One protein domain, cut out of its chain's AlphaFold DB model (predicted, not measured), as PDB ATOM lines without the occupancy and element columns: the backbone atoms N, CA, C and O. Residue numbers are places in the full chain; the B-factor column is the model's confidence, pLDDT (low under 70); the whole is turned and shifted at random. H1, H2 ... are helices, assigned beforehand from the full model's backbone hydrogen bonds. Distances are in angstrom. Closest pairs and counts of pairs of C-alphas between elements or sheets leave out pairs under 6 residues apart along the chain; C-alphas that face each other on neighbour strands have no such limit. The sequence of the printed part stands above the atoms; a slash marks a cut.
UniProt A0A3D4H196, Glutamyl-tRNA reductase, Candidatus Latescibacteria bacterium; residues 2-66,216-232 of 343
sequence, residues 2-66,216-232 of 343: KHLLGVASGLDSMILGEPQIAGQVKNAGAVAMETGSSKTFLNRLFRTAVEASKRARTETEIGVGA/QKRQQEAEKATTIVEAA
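What this domain is: This is residues 2 to 66 and 216 to 232 of the 343 residues of the protein "Glutamyl-tRNA reductase" of Candidatus Latescibacteria bacterium (UniProt A0A3D4H196). A long helical hairpin, H2 and H3, has H5 packed along the later part of H3; short H1 crosses H3, and short H4 makes a corner at its end. The printed part has 82 residues, with five named helices, H1 to H5 along the chain, and no named strand: all helix. It is compact, radius of gyration of the C-alphas 12.7 A, and spans 44 by 23 by 18 A.

How they stand to each other: Start at the hub, H3, residues 40 to 59. H2, residues 19 to 34, touches it at a shallow tilt of 20 degrees, opposite ways; the closest C-alphas, Gly 29 and Phe 46, are 5.7 A apart. H5, residues 216 to 232, touches H3, closest C-alphas Ala 56 and Ala 225, 4.8 A. H1, residues 2 to 8, touches residues 48 to 53 of H3 alone, closest C-alphas Leu 5 and Ala 49, 4.6 A. H4, residues 61 to 66, touches H3 only at the corner, closest C-alphas Arg 57 and Gly 63, 4.9 A. Every O i to N i+4 pair is within hydrogen-bond range in H1, H2, H3 and H5; H4 has 0 of 2, but 2 of 3 O i to N i+3 pairs.

Where its parts are: Find C-alpha 40 at (-1.543, 14.371, 4.804); from there H3 runs 27.9 A. H5, 24.8 A long, ends at C-alpha 232, (13.987, 11.327, -1.657).

The domain as a whole: Residues 67 to 215 are cut out; C-alphas 66 and 216 are 16.3 A apart. Look for pLDDT under 70 at residues 12 to 20, 63 to 66 and 216 to 218.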
ATOM      1  N   LYS A   2      12.403  20.241  -2.443       87.31
ATOM      2  CA  LYS A   2      13.869  20.049  -2.523       87.31
ATOM      3  C   LYS A   2      14.634  20.914  -1.515       87.31
ATOM      4  O   LYS A   2      15.410  20.382  -0.742       87.31
ATOM      5  N   HIS A   3      14.280  22.197  -1.423       89.19
ATOM      6  CA  HIS A   3      14.852  23.105  -0.428       89.19
ATOM      7  C   HIS A   3      14.652  22.647   1.029       89.19
ATOM      8  O   HIS A   3      15.607  22.606   1.783       89.19
ATOM      9  N   LEU A   4      13.451  22.218   1.439       91.50
ATOM     10  CA  LEU A   4      13.233  21.729   2.810       91.50
ATOM     11  C   LEU A   4      14.069  20.476   3.114       91.50
ATOM     12  O   LEU A   4      14.600  20.355   4.213       91.50
ATOM     13  N   LEU A   5      14.181  19.548   2.158       91.56
ATOM     14  CA  LEU A   5      15.014  18.353   2.318       91.56
ATOM     15  C   LEU A   5      16.507  18.727   2.372       91.56
ATOM     16  O   LEU A   5      17.236  18.155   3.180       91.56
ATOM     17  N   GLY A   6      16.943  19.699   1.565       88.50
ATOM     18  CA  GLY A   6      18.301  20.251   1.575       88.50
ATOM     19  C   GLY A   6      18.648  20.929   2.901       88.50
ATOM     20  O   GLY A   6      19.639  20.567   3.532       88.50
ATOM     21  N   VAL A   7      17.774  21.817   3.382       88.25
ATOM     22  CA  VAL A   7      17.872  22.475   4.696       88.25
ATOM     23  C   VAL A   7      17.922  21.441   5.818       88.25
ATOM     24  O   VAL A   7      18.853  21.455   6.616       88.25
ATOM     25  N   ALA A   8      16.984  20.489   5.857       87.88
ATOM     26  CA  ALA A   8      16.960  19.451   6.891       87.88
ATOM     27  C   ALA A   8      18.224  18.574   6.886       87.88
ATOM     28  O   ALA A   8      18.617  18.061   7.932       87.88
ATOM     29  N   SER A   9      18.853  18.394   5.723       86.38
ATOM     30  CA  SER A   9      20.092  17.623   5.559       86.38
ATOM     31  C   SER A   9      21.358  18.464   5.769       86.38
ATOM     32  O   SER A   9      22.461  17.933   5.672       86.38
ATOM     33  N   GLY A  10      21.214  19.761   6.062       79.56
ATOM     34  CA  GLY A  10      22.325  20.684   6.283       79.56
ATOM     35  C   GLY A  10      23.122  21.019   5.021       79.56
ATOM     36  O   GLY A  10      24.258  21.449   5.151       79.56
ATOM     37  N   LEU A  11      22.566  20.812   3.821       78.94
ATOM     38  CA  LEU A  11      23.223  21.145   2.544       78.94
ATOM     39  C   LEU A  11      23.174  22.648   2.233       78.94
ATOM     40  O   LEU A  11      24.095  23.173   1.620       78.94
ATOM     41  N   ASP A  12      22.124  23.331   2.700       66.75
ATOM     42  CA  ASP A  12      21.905  24.776   2.523       66.75
ATOM     43  C   ASP A  12      22.376  25.600   3.749       66.75
ATOM     44  O   ASP A  12      22.030  26.773   3.887       66.75
ATOM     45  N   SER A  13      23.122  24.993   4.682       64.12
ATOM     46  CA  SER A  13      23.614  25.658   5.898       64.12
ATOM     47  C   SER A  13      25.044  26.167   5.717       64.12
ATOM     48  O   SER A  13      25.855  25.529   5.046       64.12
ATOM     49  N   MET A  14      25.386  27.276   6.390       52.19
ATOM     50  CA  MET A  14      26.787  27.703   6.548       52.19
ATOM     51  C   MET A  14      27.641  26.600   7.198       52.19
ATOM     52  O   MET A  14      28.835  26.499   6.923       52.19
ATOM     53  N   ILE A  15      27.017  25.737   8.014       55.06
ATOM     54  CA  ILE A  15      27.625  24.551   8.619       55.06
ATOM     55  C   ILE A  15      27.039  23.305   7.950       55.06
ATOM     56  O   ILE A  15      25.937  22.853   8.271       55.06
ATOM     57  N   LEU A  16      27.799  22.735   7.016       57.06
ATOM     58  CA  LEU A  16      27.373  21.552   6.277       57.06
ATOM     59  C   LEU A  16      27.155  20.356   7.231       57.06
ATOM     60  O   LEU A  16      28.078  19.954   7.940       57.06
ATOM     61  N   GLY A  17      25.947  19.781   7.245       54.38
ATOM     62  CA  GLY A  17      25.624  18.567   8.020       54.38
ATOM     63  C   GLY A  17      25.296  18.759   9.513       54.38
ATOM     64  O   GLY A  17      25.273  17.774  10.260       54.38
ATOM     65  N   GLU A  18      25.030  19.991   9.956       65.81
ATOM     66  CA  GLU A  18      24.671  20.319  11.343       65.81
ATOM     67  C   GLU A  18      23.419  19.550  11.849       65.81
ATOM     68  O   GLU A  18      22.361  19.586  11.211       65.81
ATOM     69  N   PRO A  19      23.482  18.852  13.006       63.25
ATOM     70  CA  PRO A  19      22.368  18.053  13.521       63.25
ATOM     71  C   PRO A  19      21.181  18.884  14.021       63.25
ATOM     72  O   PRO A  19      20.057  18.372  14.024       63.25
ATOM     73  N   GLN A  20      21.405  20.132  14.449       69.19
ATOM     74  CA  GLN A  20      20.363  20.975  15.038       69.19
ATOM     75  C   GLN A  20      19.211  21.254  14.060       69.19
ATOM     76  O   GLN A  20      18.046  21.190  14.462       69.19
ATOM     77  N   ILE A  21      19.499  21.495  12.773       80.62
ATOM     78  CA  ILE A  21      18.471  21.868  11.783       80.62
ATOM     79  C   ILE A  21      17.461  20.732  11.577       80.62
ATOM     80  O   ILE A  21      16.251  20.962  11.565       80.62
ATOM     81  N   ALA A  22      17.925  19.483  11.503       83.25
ATOM     82  CA  ALA A  22      17.041  18.322  11.402       83.25
ATOM     83  C   ALA A  22      16.103  18.205  12.620       83.25
ATOM     84  O   ALA A  22      14.921  17.881  12.475       83.25
ATOM     85  N   GLY A  23      16.618  18.505  13.819       84.75
ATOM     86  CA  GLY A  23      15.838  18.554  15.056       84.75
ATOM     87  C   GLY A  23      14.770  19.650  15.035       84.75
ATOM     88  O   GLY A  23      13.613  19.387  15.361       84.75
ATOM     89  N   GLN A  24      15.122  20.851  14.573       87.31
ATOM     90  CA  GLN A  24      14.181  21.964  14.419       87.31
ATOM     91  C   GLN A  24      13.069  21.639  13.414       87.31
ATOM     92  O   GLN A  24      11.894  21.851  13.715       87.31
ATOM     93  N   VAL A  25      13.408  21.051  12.261       91.56
ATOM     94  CA  VAL A  25      12.425  20.617  11.250       91.56
ATOM     95  C   VAL A  25      11.482  19.553  11.816       91.56
ATOM     96  O   VAL A  25      10.269  19.626  11.607       91.56
ATOM     97  N   LYS A  26      12.009  18.587  12.579       90.75
ATOM     98  CA  LYS A  26      11.199  17.568  13.260       90.75
ATOM     99  C   LYS A  26      10.224  18.198  14.260       90.75
ATOM    100  O   LYS A  26       9.047  17.840  14.261       90.75
ATOM    101  N   ASN A  27      10.699  19.133  15.080       91.62
ATOM    102  CA  ASN A  27       9.882  19.811  16.085       91.62
ATOM    103  C   ASN A  27       8.792  20.671  15.434       91.62
ATOM    104  O   ASN A  27       7.632  20.584  15.828       91.62
ATOM    105  N   ALA A  28       9.130  21.431  14.388       92.38
ATOM    106  CA  ALA A  28       8.160  22.215  13.626       92.38
ATOM    107  C   ALA A  28       7.059  21.328  13.018       92.38
ATOM    108  O   ALA A  28       5.876  21.657  13.105       92.38
ATOM    109  N   GLY A  29       7.436  20.171  12.461       90.19
ATOM    110  CA  GLY A  29       6.482  19.187  11.953       90.19
ATOM    111  C   GLY A  29       5.564  18.618  13.039       90.19
ATOM    112  O   GLY A  29       4.364  18.489  12.809       90.19
ATOM    113  N   ALA A  30       6.097  18.318  14.229       90.31
ATOM    114  CA  ALA A  30       5.303  17.833  15.359       90.31
ATOM    115  C   ALA A  30       4.277  18.877  15.835       90.31
ATOM    116  O   ALA A  30       3.089  18.572  15.917       90.31
ATOM    117  N   VAL A  31       4.703  20.130  16.024       93.75
ATOM    118  CA  VAL A  31       3.816  21.246  16.408       93.75
ATOM    119  C   VAL A  31       2.715  21.466  15.364       93.75
ATOM    120  O   VAL A  31       1.547  21.675  15.698       93.75
ATOM    121  N   ALA A  32       3.050  21.384  14.075       90.69
ATOM    122  CA  ALA A  32       2.066  21.528  13.007       90.69
ATOM    123  C   ALA A  32       1.033  20.385  12.995       90.69
ATOM    124  O   ALA A  32      -0.106  20.600  12.568       90.69
ATOM    125  N   MET A  33       1.411  19.172  13.416       86.75
ATOM    126  CA  MET A  33       0.490  18.033  13.535       86.75
ATOM    127  C   MET A  33      -0.434  18.198  14.742       86.75
ATOM    128  O   MET A  33      -1.642  18.027  14.602       86.75
ATOM    129  N   GLU A  34       0.118  18.572  15.898       89.94
ATOM    130  CA  GLU A  34      -0.635  18.773  17.145       89.94
ATOM    131  C   GLU A  34      -1.671  19.895  17.027       89.94
ATOM    132  O   GLU A  34      -2.793  19.758  17.503       89.94
ATOM    133  N   THR A  35      -1.328  20.983  16.332       92.12
ATOM    134  CA  THR A  35      -2.236  22.127  16.123       92.12
ATOM    135  C   THR A  35      -3.243  21.913  14.988       92.12
ATOM    136  O   THR A  35      -4.072  22.781  14.729       92.12
ATOM    137  N   GLY A  36      -3.170  20.794  14.257       84.75
ATOM    138  CA  GLY A  36      -4.030  20.527  13.098       84.75
ATOM    139  C   GLY A  36      -3.761  21.416  11.872       84.75
ATOM    140  O   GLY A  36      -4.483  21.307  10.875       84.75
ATOM    141  N   SER A  37      -2.710  22.243  11.922       84.44
ATOM    142  CA  SER A  37      -2.274  23.167  10.860       84.44
ATOM    143  C   SER A  37      -1.612  22.453   9.675       84.44
ATOM    144  O   SER A  37      -1.348  23.054   8.635       84.44
ATOM    145  N   SER A  38      -1.343  21.153   9.812       82.38
ATOM    146  CA  SER A  38      -0.829  20.281   8.759       82.38
ATOM    147  C   SER A  38      -1.781  19.116   8.482       82.38
ATOM    148  O   SER A  38      -2.503  18.623   9.350       82.38
ATOM    149  N   LYS A  39      -1.814  18.685   7.219       78.00
ATOM    150  CA  LYS A  39      -2.607  17.547   6.731       78.00
ATOM    151  C   LYS A  39      -1.681  16.539   6.045       78.00
ATOM    152  O   LYS A  39      -0.464  16.702   6.052       78.00
ATOM    153  N   THR A  40      -2.251  15.509   5.423       77.75
ATOM    154  CA  THR A  40      -1.543  14.371   4.804       77.75
ATOM    155  C   THR A  40      -0.294  14.760   4.005       77.75
ATOM    156  O   THR A  40       0.749  14.128   4.163       77.75
ATOM    157  N   PHE A  41      -0.378  15.819   3.195       83.44
ATOM    158  CA  PHE A  41       0.735  16.319   2.389       83.44
ATOM    159  C   PHE A  41       1.929  16.789   3.230       83.44
ATOM    160  O   PHE A  41       3.024  16.236   3.125       83.44
ATOM    161  N   LEU A  42       1.710  17.788   4.090       86.75
ATOM    162  CA  LEU A  42       2.761  18.376   4.920       86.75
ATOM    163  C   LEU A  42       3.308  17.358   5.926       86.75
ATOM    164  O   LEU A  42       4.517  17.285   6.129       86.75
ATOM    165  N   ASN A  43       2.440  16.506   6.478       84.88
ATOM    166  CA  ASN A  43       2.824  15.444   7.407       84.88
ATOM    167  C   ASN A  43       3.837  14.485   6.797       84.88
ATOM    168  O   ASN A  43       4.827  14.124   7.437       84.88
ATOM    169  N   ARG A  44       3.596  14.072   5.549       87.81
ATOM    170  CA  ARG A  44       4.529  13.211   4.831       87.81
ATOM    171  C   ARG A  44       5.799  13.966   4.456       87.81
ATOM    172  O   ARG A  44       6.874  13.413   4.628       87.81
ATOM    173  N   LEU A  45       5.688  15.226   4.028       90.88
ATOM    174  CA  LEU A  45       6.839  16.043   3.647       90.88
ATOM    175  C   LEU A  45       7.840  16.211   4.804       90.88
ATOM    176  O   LEU A  45       9.035  16.007   4.604       90.88
ATOM    177  N   PHE A  46       7.361  16.518   6.016       91.06
ATOM    178  CA  PHE A  46       8.215  16.614   7.205       91.06
ATOM    179  C   PHE A  46       8.905  15.286   7.534       91.06
ATOM    180  O   PHE A  46      10.101  15.272   7.818       91.06
ATOM    181  N   ARG A  47       8.182  14.160   7.455       89.75
ATOM    182  CA  ARG A  47       8.772  12.828   7.674       89.75
ATOM    183  C   ARG A  47       9.849  12.510   6.643       89.75
ATOM    184  O   ARG A  47      10.951  12.143   7.033       89.75
ATOM    185  N   THR A  48       9.570  12.738   5.360       92.56
ATOM    186  CA  THR A  48      10.540  12.532   4.279       92.56
ATOM    187  C   THR A  48      11.785  13.400   4.464       92.56
ATOM    188  O   THR A  48      12.890  12.911   4.263       92.56
ATOM    189  N   ALA A  49      11.639  14.653   4.907       93.50
ATOM    190  CA  ALA A  49      12.780  15.522   5.197       93.50
ATOM    191  C   ALA A  49      13.660  14.983   6.341       93.50
ATOM    192  O   ALA A  49      14.882  14.947   6.214       93.50
ATOM    193  N   VAL A  50      13.051  14.512   7.435       91.38
ATOM    194  CA  VAL A  50      13.778  13.928   8.577       91.38
ATOM    195  C   VAL A  50      14.454  12.605   8.199       91.38
ATOM    196  O   VAL A  50      15.590  12.356   8.598       91.38
ATOM    197  N   GLU A  51      13.786  11.758   7.416       91.94
ATOM    198  CA  GLU A  51      14.337  10.489   6.930       91.94
ATOM    199  C   GLU A  51      15.505  10.706   5.964       91.94
ATOM    200  O   GLU A  51      16.551  10.078   6.132       91.94
ATOM    201  N   ALA A  52      15.364  11.623   5.000       93.00
ATOM    202  CA  ALA A  52      16.427  11.980   4.062       93.00
ATOM    203  C   ALA A  52      17.651  12.544   4.792       93.00
ATOM    204  O   ALA A  52      18.767  12.095   4.543       93.00
ATOM    205  N   SER A  53      17.435  13.438   5.763       89.94
ATOM    206  CA  SER A  53      18.496  13.972   6.623       89.94
ATOM    207  C   SER A  53      19.213  12.872   7.410       89.94
ATOM    208  O   SER A  53      20.443  12.803   7.422       89.94
ATOM    209  N   LYS A  54      18.459  11.950   8.024       87.69
ATOM    210  CA  LYS A  54      19.041  10.815   8.750       87.69
ATOM    211  C   LYS A  54      19.905   9.957   7.829       87.69
ATOM    212  O   LYS A  54      21.039   9.666   8.190       87.69
ATOM    213  N   ARG A  55      19.387   9.595   6.652       90.94
ATOM    214  CA  ARG A  55      20.116   8.808   5.650       90.94
ATOM    215  C   ARG A  55      21.372   9.522   5.176       90.94
ATOM    216  O   ARG A  55      22.438   8.923   5.220       90.94
ATOM    217  N   ALA A  56      21.278  10.802   4.819       89.12
ATOM    218  CA  ALA A  56      22.428  11.609   4.425       89.12
ATOM    219  C   ALA A  56      23.524  11.586   5.502       89.12
ATOM    220  O   ALA A  56      24.690  11.396   5.179       89.12
ATOM    221  N   ARG A  57      23.168  11.680   6.789       81.94
ATOM    222  CA  ARG A  57      24.140  11.646   7.896       81.94
ATOM    223  C   ARG A  57      24.713  10.262   8.204       81.94
ATOM    224  O   ARG A  57      25.818  10.191   8.726       81.94
ATOM    225  N   THR A  58      23.969   9.184   7.960       82.12
ATOM    226  CA  THR A  58      24.427   7.813   8.256       82.12
ATOM    227  C   THR A  58      25.136   7.144   7.085       82.12
ATOM    228  O   THR A  58      25.970   6.273   7.301       82.12
ATOM    229  N   GLU A  59      24.777   7.509   5.854       85.56
ATOM    230  CA  GLU A  59      25.304   6.919   4.617       85.56
ATOM    231  C   GLU A  59      26.465   7.743   4.028       85.56
ATOM    232  O   GLU A  59      27.134   7.279   3.107       85.56
ATOM    233  N   THR A  60      26.727   8.946   4.552       81.50
ATOM    234  CA  THR A  60      27.834   9.815   4.117       81.50
ATOM    235  C   THR A  60      28.602  10.364   5.314       81.50
ATOM    236  O   THR A  60      28.085  10.424   6.431       81.50
ATOM    237  N   GLU A  61      29.825  10.834   5.084       71.81
ATOM    238  CA  GLU A  61      30.612  11.505   6.119       71.81
ATOM    239  C   GLU A  61      30.231  12.992   6.297       71.81
ATOM    240  O   GLU A  61      30.903  13.714   7.035       71.81
ATOM    241  N   ILE A  62      29.129  13.470   5.695       70.31
ATOM    242  CA  ILE A  62      28.675  14.865   5.841       70.31
ATOM    243  C   ILE A  62      28.434  15.247   7.311       70.31
ATOM    244  O   ILE A  62      28.703  16.370   7.725       70.31
ATOM    245  N   GLY A  63      27.982  14.288   8.127       55.72
ATOM    246  CA  GLY A  63      27.746  14.470   9.559       55.72
ATOM    247  C   GLY A  63      28.991  14.293  10.433       55.72
ATOM    248  O   GLY A  63      28.961  14.686  11.598       55.72
ATOM    249  N   VAL A  64      30.083  13.737   9.895       55.00
ATOM    250  CA  VAL A  64      31.353  13.535  10.623       55.00
ATOM    251  C   VAL A  64      32.050  14.879  10.859       55.00
ATOM    252  O   VAL A  64      32.762  15.055  11.843       55.00
ATOM    253  N   GLY A  65      31.770  15.870  10.008       46.91
ATOM    254  CA  GLY A  65      32.223  17.248  10.179       46.91
ATOM    255  C   GLY A  65      31.433  18.064  11.202       46.91
ATOM    256  O   GLY A  65      31.977  19.047  11.685       46.91
ATOM    257  N   ALA A  66      30.210  17.667  11.575       41.69
ATOM    258  CA  ALA A  66      29.382  18.381  12.558       41.69
ATOM    259  C   ALA A  66      29.846  18.197  14.017       41.69
ATOM    260  O   ALA A  66      29.289  18.783  14.939       41.69
ATOM    261  N   GLN A 216      38.014  19.368  -0.274       62.38
ATOM    262  CA  GLN A 216      37.766  18.434  -1.377       62.38
ATOM    263  C   GLN A 216      37.034  17.161  -0.926       62.38
ATOM    264  O   GLN A 216      36.127  16.699  -1.615       62.38
ATOM    265  N   LYS A 217      37.369  16.626   0.258       66.25
ATOM    266  CA  LYS A 217      36.653  15.482   0.842       66.25
ATOM    267  C   LYS A 217      35.224  15.879   1.216       66.25
ATOM    268  O   LYS A 217      34.291  15.141   0.937       66.25
ATOM    269  N   ARG A 218      35.034  17.080   1.776       67.88
ATOM    270  CA  ARG A 218      33.697  17.600   2.108       67.88
ATOM    271  C   ARG A 218      32.813  17.774   0.880       67.88
ATOM    272  O   ARG A 218      31.653  17.388   0.934       67.88
ATOM    273  N   GLN A 219      33.354  18.305  -0.214       72.94
ATOM    274  CA  GLN A 219      32.608  18.473  -1.460       72.94
ATOM    275  C   GLN A 219      32.102  17.126  -2.000       72.94
ATOM    276  O   GLN A 219      30.933  17.001  -2.350       72.94
ATOM    277  N   GLN A 220      32.949  16.092  -1.976       79.31
ATOM    278  CA  GLN A 220      32.566  14.742  -2.407       79.31
ATOM    279  C   GLN A 220      31.454  14.138  -1.536       79.31
ATOM    280  O   GLN A 220      30.542  13.487  -2.042       79.31
ATOM    281  N   GLU A 221      31.497  14.355  -0.222       81.88
ATOM    282  CA  GLU A 221      30.454  13.868   0.688       81.88
ATOM    283  C   GLU A 221      29.152  14.675   0.564       81.88
ATOM    284  O   GLU A 221      28.062  14.103   0.643       81.88
ATOM    285  N   ALA A 222      29.248  15.977   0.281       82.88
ATOM    286  CA  ALA A 222      28.104  16.830  -0.028       82.88
ATOM    287  C   ALA A 222      27.373  16.368  -1.299       82.88
ATOM    288  O   ALA A 222      26.143  16.330  -1.325       82.88
ATOM    289  N   GLU A 223      28.106  15.955  -2.335       88.50
ATOM    290  CA  GLU A 223      27.537  15.409  -3.576       88.50
ATOM    291  C   GLU A 223      26.789  14.087  -3.331       88.50
ATOM    292  O   GLU A 223      25.665  13.898  -3.810       88.50
ATOM    293  N   LYS A 224      27.354  13.191  -2.512       88.94
ATOM    294  CA  LYS A 224      26.672  11.951  -2.099       88.94
ATOM    295  C   LYS A 224      25.384  12.245  -1.329       88.94
ATOM    296  O   LYS A 224      24.341  11.661  -1.623       88.94
ATOM    297  N   ALA A 225      25.435  13.171  -0.375       89.81
ATOM    298  CA  ALA A 225      24.264  13.581   0.395       89.81
ATOM    299  C   ALA A 225      23.200  14.246  -0.494       89.81
ATOM    300  O   ALA A 225      22.010  13.968  -0.338       89.81
ATOM    301  N   THR A 226      23.621  15.051  -1.474       91.38
ATOM    302  CA  THR A 226      22.735  15.648  -2.487       91.38
ATOM    303  C   THR A 226      22.007  14.565  -3.274       91.38
ATOM    304  O   THR A 226      20.788  14.624  -3.393       91.38
ATOM    305  N   THR A 227      22.710  13.511  -3.696       94.12
ATOM    306  CA  THR A 227      22.103  12.376  -4.412       94.12
ATOM    307  C   THR A 227      21.008  11.692  -3.580       94.12
ATOM    308  O   THR A 227      19.939  11.358  -4.092       94.12
ATOM    309  N   ILE A 228      21.230  11.514  -2.272       93.44
ATOM    310  CA  ILE A 228      20.229  10.942  -1.351       93.44
ATOM    311  C   ILE A 228      19.002  11.857  -1.240       93.44
ATOM    312  O   ILE A 228      17.863  11.380  -1.269       93.44
ATOM    313  N   VAL A 229      19.229  13.166  -1.113       93.62
ATOM    314  CA  VAL A 229      18.171  14.180  -1.020       93.62
ATOM    315  C   VAL A 229      17.354  14.256  -2.306       93.62
ATOM    316  O   VAL A 229      16.125  14.330  -2.241       93.62
ATOM    317  N   GLU A 230      18.002  14.197  -3.465       93.50
ATOM    318  CA  GLU A 230      17.342  14.185  -4.769       93.50
ATOM    319  C   GLU A 230      16.485  12.935  -4.948       93.50
ATOM    320  O   GLU A 230      15.301  13.060  -5.250       93.50
ATOM    321  N   ALA A 231      17.012  11.753  -4.628       93.25
ATOM    322  CA  ALA A 231      16.234  10.517  -4.683       93.25
ATOM    323  C   ALA A 231      14.993  10.564  -3.768       93.25
ATOM    324  O   ALA A 231      13.913  10.101  -4.139       93.25
ATOM    325  N   ALA A 232      15.117  11.148  -2.569       93.19
ATOM    326  CA  ALA A 232      13.987  11.327  -1.657       93.19
ATOM    327  C   ALA A 232      12.964  12.353  -2.178       93.19
ATOM    328  O   ALA A 232      11.754  12.156  -2.028       93.19
TER     329      ALA A 232